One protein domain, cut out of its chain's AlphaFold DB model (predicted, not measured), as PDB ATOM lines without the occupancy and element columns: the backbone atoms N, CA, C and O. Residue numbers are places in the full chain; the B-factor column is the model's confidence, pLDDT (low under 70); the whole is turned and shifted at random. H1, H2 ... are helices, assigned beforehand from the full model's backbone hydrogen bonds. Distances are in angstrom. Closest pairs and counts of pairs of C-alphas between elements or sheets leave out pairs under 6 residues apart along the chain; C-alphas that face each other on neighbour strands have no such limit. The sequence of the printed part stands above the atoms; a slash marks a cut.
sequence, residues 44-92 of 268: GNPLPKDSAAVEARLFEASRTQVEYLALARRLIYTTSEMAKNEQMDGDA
ATOM      1  N   GLY A  44     104.116 159.273 131.043       93.81
ATOM      2  CA  GLY A  44     102.745 159.547 131.467       93.81
ATOM      3  C   GLY A  44     102.275 158.569 132.547       93.81
ATOM      4  O   GLY A  44     102.931 157.570 132.842       93.81
ATOM      5  N   ASN A  45     101.150 158.885 133.195       94.00
ATOM      6  CA  ASN A  45     100.593 158.058 134.263       94.00
ATOM      7  C   ASN A  45      99.547 157.072 133.701       94.00
ATOM      8  O   ASN A  45      98.413 157.493 133.467       94.00
ATOM      9  N   PRO A  46      99.874 155.772 133.551       92.19
ATOM     10  CA  PRO A  46      98.921 154.768 133.072       92.19
ATOM     11  C   PRO A  46      97.921 154.332 134.159       92.19
ATOM     12  O   PRO A  46      97.041 153.505 133.922       92.19
ATOM     13  N   LEU A  47      98.075 154.814 135.400       93.06
ATOM     14  CA  LEU A  47      97.224 154.456 136.530       93.06
ATOM     15  C   LEU A  47      96.309 155.630 136.917       93.06
ATOM     16  O   LEU A  47      96.739 156.777 136.955       93.06
ATOM     17  N   PRO A  48      95.059 155.374 137.339       90.56
ATOM     18  CA  PRO A  48      94.135 156.436 137.750       90.56
ATOM     19  C   PRO A  48      94.447 157.034 139.136       90.56
ATOM     20  O   PRO A  48      93.641 157.790 139.670       90.56
ATOM     21  N   LYS A  49      95.547 156.630 139.783       94.56
ATOM     22  CA  LYS A  49      95.885 156.985 141.170       94.56
ATOM     23  C   LYS A  49      97.328 157.464 141.275       94.56
ATOM     24  O   LYS A  49      98.180 157.023 140.507       94.56
ATOM     25  N   ASP A  50      97.588 158.274 142.295       96.56
ATOM     26  CA  ASP A  50      98.924 158.777 142.611       96.56
ATOM     27  C   ASP A  50      99.877 157.661 143.062       96.56
ATOM     28  O   ASP A  50      99.469 156.677 143.692       96.56
ATOM     29  N   SER A  51     101.171 157.858 142.797       97.31
ATOM     30  CA  SER A  51     102.282 156.961 143.160       97.31
ATOM     31  C   SER A  51     102.218 156.525 144.629       97.31
ATOM     32  O   SER A  51     102.265 155.330 144.937       97.31
ATOM     33  N   ALA A  52     102.027 157.487 145.537       97.94
ATOM     34  CA  ALA A  52     101.942 157.260 146.975       97.94
ATOM     35  C   ALA A  52     100.715 156.423 147.378       97.94
ATOM     36  O   ALA A  52     100.816 155.553 148.239       97.94
ATOM     37  N   ALA A  53      99.561 156.637 146.737       98.06
ATOM     38  CA  ALA A  53      98.345 155.878 147.028       98.06
ATOM     39  C   ALA A  53      98.453 154.419 146.552       98.06
ATOM     40  O   ALA A  53      97.965 153.499 147.216       98.06
ATOM     41  N   VAL A  54      99.104 154.196 145.407       97.94
ATOM     42  CA  VAL A  54      99.374 152.849 144.888       97.94
ATOM     43  C   VAL A  54     100.363 152.114 145.794       97.94
ATOM     44  O   VAL A  54     100.110 150.962 146.156       97.94
ATOM     45  N   GLU A  55     101.449 152.773 146.210       98.06
ATOM     46  CA  GLU A  55     102.421 152.201 147.147       98.06
ATOM     47  C   GLU A  55     101.789 151.879 148.502       98.06
ATOM     48  O   GLU A  55     102.005 150.782 149.009       98.06
ATOM     49  N   ALA A  56     100.963 152.767 149.064       97.94
ATOM     50  CA  ALA A  56     100.322 152.533 150.357       97.94
ATOM     51  C   ALA A  56      99.464 151.257 150.340       97.94
ATOM     52  O   ALA A  56      99.580 150.411 151.226       97.94
ATOM     53  N   ARG A  57      98.677 151.058 149.277       97.75
ATOM     54  CA  ARG A  57      97.874 149.839 149.094       97.75
ATOM     55  C   ARG A  57      98.744 148.590 148.935       97.75
ATOM     56  O   ARG A  57      98.409 147.527 149.452       97.75
ATOM     57  N   LEU A  58      99.848 148.704 148.198       97.38
ATOM     58  CA  LEU A  58     100.816 147.622 148.023       97.38
ATOM     59  C   LEU A  58     101.466 147.239 149.361       97.38
ATOM     60  O   LEU A  58     101.642 146.059 149.662       97.38
ATOM     61  N   PHE A  59     101.798 148.250 150.159       97.19
ATOM     62  CA  PHE A  59     102.380 148.112 151.479       97.19
ATOM     63  C   PHE A  59     101.420 147.393 152.436       97.19
ATOM     64  O   PHE A  59     101.813 146.409 153.061       97.19
ATOM     65  N   GLU A  60     100.155 147.812 152.492       97.06
ATOM     66  CA  GLU A  60      99.100 147.170 153.293       97.06
ATOM     67  C   GLU A  60      98.841 145.710 152.893       97.06
ATOM     68  O   GLU A  60      98.541 144.874 153.746       97.06
ATOM     69  N   ALA A  61      98.978 145.382 151.605       96.94
ATOM     70  CA  ALA A  61      98.797 144.021 151.109       96.94
ATOM     71  C   ALA A  61      99.942 143.071 151.509       96.94
ATOM     72  O   ALA A  61      99.754 141.855 151.531       96.94
ATOM     73  N   SER A  62     101.124 143.608 151.810       95.75
ATOM     74  CA  SER A  62     102.316 142.822 152.124       95.75
ATOM     75  C   SER A  62     102.456 142.548 153.622       95.75
ATOM     76  O   SER A  62     102.299 143.442 154.450       95.75
ATOM     77  N   ARG A  63     102.807 141.310 153.993       92.12
ATOM     78  CA  ARG A  63     103.044 140.937 155.402       92.12
ATOM     79  C   ARG A  63     104.514 140.983 155.782       92.12
ATOM     80  O   ARG A  63     104.850 141.147 156.951       92.12
ATOM     81  N   THR A  64     105.395 140.816 154.800       93.88
ATOM     82  CA  THR A  64     106.844 140.760 155.007       93.88
ATOM     83  C   THR A  64     107.574 141.725 154.080       93.88
ATOM     84  O   THR A  64     107.105 142.039 152.987       93.88
ATOM     85  N   GLN A  65     108.776 142.156 154.476       94.06
ATOM     86  CA  GLN A  65     109.622 143.017 153.642       94.06
ATOM     87  C   GLN A  65     109.944 142.383 152.280       94.06
ATOM     88  O   GLN A  65     109.992 143.070 151.259       94.06
ATOM     89  N   VAL A  66     110.208 141.075 152.263       93.81
ATOM     90  CA  VAL A  66     110.571 140.351 151.036       93.81
ATOM     91  C   VAL A  66     109.393 140.333 150.065       93.81
ATOM     92  O   VAL A  66     109.577 140.604 148.880       93.81
ATOM     93  N   GLU A  67     108.190 140.073 150.578       95.44
ATOM     94  CA  GLU A  67     106.946 140.111 149.812       95.44
ATOM     95  C   GLU A  67     106.655 141.518 149.281       95.44
ATOM     96  O   GLU A  67     106.428 141.673 148.083       95.44
ATOM     97  N   TYR A  68     106.770 142.545 150.131       97.25
ATOM     98  CA  TYR A  68     106.620 143.947 149.735       97.25
ATOM     99  C   TYR A  68     107.521 144.299 148.547       97.25
ATOM    100  O   TYR A  68     107.052 144.776 147.517       97.25
ATOM    101  N   LEU A  69     108.824 144.013 148.651       97.25
ATOM    102  CA  LEU A  69     109.784 144.338 147.595       97.25
ATOM    103  C   LEU A  69     109.575 143.507 146.323       97.25
ATOM    104  O   LEU A  69     109.865 143.986 145.227       97.25
ATOM    105  N   ALA A  70     109.101 142.265 146.446       97.38
ATOM    106  CA  ALA A  70     108.762 141.439 145.292       97.38
ATOM    107  C   ALA A  70     107.544 142.000 144.543       97.38
ATOM    108  O   ALA A  70     107.596 142.146 143.320       97.38
ATOM    109  N   LEU A  71     106.488 142.371 145.274       97.88
ATOM    110  CA  LEU A  71     105.296 143.004 144.713       97.88
ATOM    111  C   LEU A  71     105.620 144.376 144.112       97.88
ATOM    112  O   LEU A  71     105.175 144.665 143.006       97.88
ATOM    113  N   ALA A  72     106.460 145.176 144.773       98.19
ATOM    114  CA  ALA A  72     106.871 146.491 144.287       98.19
ATOM    115  C   ALA A  72     107.634 146.409 142.965       98.19
ATOM    116  O   ALA A  72     107.309 147.120 142.022       98.19
ATOM    117  N   ARG A  73     108.602 145.493 142.851       98.19
ATOM    118  CA  ARG A  73     109.327 145.275 141.588       98.19
ATOM    119  C   ARG A  73     108.400 144.828 140.465       98.19
ATOM    120  O   ARG A  73     108.548 145.288 139.339       98.19
ATOM    121  N   ARG A  74     107.452 143.935 140.768       98.19
ATOM    122  CA  ARG A  74     106.461 143.475 139.791       98.19
ATOM    123  C   ARG A  74     105.556 144.617 139.337       98.19
ATOM    124  O   ARG A  74     105.286 144.713 138.144       98.19
ATOM    125  N   LEU A  75     105.114 145.460 140.270       97.81
ATOM    126  CA  LEU A  75     104.336 146.657 139.975       97.81
ATOM    127  C   LEU A  75     105.132 147.576 139.046       97.81
ATOM    128  O   LEU A  75     104.699 147.761 137.923       97.81
ATOM    129  N   ILE A  76     106.316 148.038 139.458       98.00
ATOM    130  CA  ILE A  76     107.188 148.938 138.676       98.00
ATOM    131  C   ILE A  76     107.399 148.415 137.248       98.00
ATOM    132  O   ILE A  76     107.225 149.159 136.287       98.00
ATOM    133  N   TYR A  77     107.708 147.122 137.098       97.75
ATOM    134  CA  TYR A  77     107.865 146.498 135.783       97.75
ATOM    135  C   TYR A  77     106.579 146.564 134.948       97.75
ATOM    136  O   TYR A  77     106.610 146.995 133.802       97.75
ATOM    137  N   THR A  78     105.439 146.183 135.531       97.56
ATOM    138  CA  THR A  78     104.150 146.178 134.823       97.56
ATOM    139  C   THR A  78     103.735 147.593 134.423       97.56
ATOM    140  O   THR A  78     103.315 147.804 133.291       97.56
ATOM    141  N   THR A  79     103.897 148.568 135.319       96.88
ATOM    142  CA  THR A  79     103.575 149.972 135.050       96.88
ATOM    143  C   THR A  79     104.468 150.549 133.954       96.88
ATOM    144  O   THR A  79     103.977 151.269 133.094       96.88
ATOM    145  N   SER A  80     105.761 150.200 133.945       96.88
ATOM    146  CA  SER A  80     106.686 150.615 132.884       96.88
ATOM    147  C   SER A  80     106.302 150.033 131.524       96.88
ATOM    148  O   SER A  80     106.320 150.759 130.537       96.88
ATOM    149  N   GLU A  81     105.924 148.755 131.457       96.50
ATOM    150  CA  GLU A  81     105.490 148.131 130.201       96.50
ATOM    151  C   GLU A  81     104.163 148.714 129.698       96.50
ATOM    152  O   GLU A  81     104.036 148.995 128.511       96.50
ATOM    153  N   MET A  82     103.198 148.965 130.590       95.50
ATOM    154  CA  MET A  82     101.944 149.636 130.220       95.50
ATOM    155  C   MET A  82     102.201 151.023 129.630       95.50
ATOM    156  O   MET A  82     101.673 151.336 128.569       95.50
ATOM    157  N   ALA A  83     103.050 151.820 130.281       93.62
ATOM    158  CA  ALA A  83     103.325 153.179 129.839       93.62
ATOM    159  C   ALA A  83     104.082 153.222 128.494       93.62
ATOM    160  O   ALA A  83     103.821 154.084 127.660       93.62
ATOM    161  N   LYS A  84     104.972 152.252 128.229       93.19
ATOM    162  CA  LYS A  84     105.618 152.106 126.910       93.19
ATOM    163  C   LYS A  84     104.628 151.716 125.812       93.19
ATOM    164  O   LYS A  84     104.747 152.210 124.694       93.19
ATOM    165  N   ASN A  85     103.680 150.830 126.115       92.56
ATOM    166  CA  ASN A  85     102.690 150.385 125.136       92.56
ATOM    167  C   ASN A  85     101.748 151.530 124.735       92.56
ATOM    168  O   ASN A  85     101.486 151.701 123.550       92.56
ATOM    169  N   GLU A  86     101.325 152.366 125.690       88.94
ATOM    170  CA  GLU A  86     100.514 153.559 125.394       88.94
ATOM    171  C   GLU A  86     101.241 154.544 124.466       88.94
ATOM    172  O   GLU A  86     100.617 155.161 123.604       88.94
ATOM    173  N   GLN A  87     102.568 154.657 124.589       87.06
ATOM    174  CA  GLN A  87     103.366 155.507 123.708       87.06
ATOM    175  C   GLN A  87     103.416 154.972 122.267       87.06
ATOM    176  O   GLN A  87     103.335 155.754 121.322       87.06
ATOM    177  N   MET A  88     103.510 153.650 122.084       84.12
ATOM    178  CA  MET A  88     103.537 153.040 120.747       84.12
ATOM    179  C   MET A  88     102.184 153.115 120.030       84.12
ATOM    180  O   MET A  88     102.151 153.289 118.812       84.12
ATOM    181  N   ASP A  89     101.076 153.024 120.767       81.56
ATOM    182  CA  ASP A  89      99.734 153.132 120.185       81.56
ATOM    183  C   ASP A  89      99.395 154.580 119.770       81.56
ATOM    184  O   ASP A  89      98.630 154.796 118.826       81.56
ATOM    185  N   GLY A  90      99.994 155.581 120.430       71.00
ATOM    186  CA  GLY A  90      99.806 157.003 120.120       71.00
ATOM    187  C   GLY A  90     100.421 157.446 118.788       71.00
ATOM    188  O   GLY A  90      99.787 158.196 118.045       71.00
ATOM    189  N   ASP A  91     101.605 156.937 118.437       65.00
ATOM    190  CA  ASP A  91     102.306 157.324 117.200       65.00
ATOM    191  C   ASP A  91     101.654 156.745 115.929       65.00
ATOM    192  O   ASP A  91     101.816 157.289 114.836       65.00
ATOM    193  N   ALA A  92     100.864 155.671 116.045       63.19
ATOM    194  CA  ALA A  92     100.149 155.087 114.906       63.19
ATOM    195  C   ALA A  92      98.849 155.837 114.547       63.19
ATOM    196  O   ALA A  92      98.321 155.661 113.446       63.19
TER     197      ALA A  92
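AT A GLANCE: This is residues 44 to 92 of the 268 residues of an uncharacterized protein of Ramazzottius varieornatus (UniProt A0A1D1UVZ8). After a short opening stretch, the short helix H1 folds back through a tight link onto the much longer H2, making a helical hairpin with unequal arms that open as a V. H2 makes the long axis, and residues 48 to 53 stick out from it. The printed part has 49 residues with two named helices, H1 then H2, and no named strand; its class is all helix. It is loose, with a radius of gyration of the C-alphas of 12.9 A, and spans 43 by 18 by 10 A, only just a rod.

HOW THE PARTS SIT: H1, residues 51 to 61, touches H2, residues 65 to 91, which meets it with residues 68 to 72 alone. Their closest C-alphas, those of Phe 59 and Tyr 68, are 6.2 A apart. They run opposite ways at a steep tilt of 39 degrees. In H1 every O i to N i+4 pair is within hydrogen-bond range; in H2, 22 of 23 are.

IN THESE COORDINATES: H1 begins at C-alpha 51 (102.282, 156.961, 143.160) and is 15.6 A long. H2 is 39.8 A long and ends at C-alpha 91 (102.306, 157.324, 117.200).

THE WHOLE: The C-alphas farthest apart, of Thr 64 and Ala 92, are 43.1 A apart. The printed part has no cut. Residues 91 to 92 have pLDDT under 70.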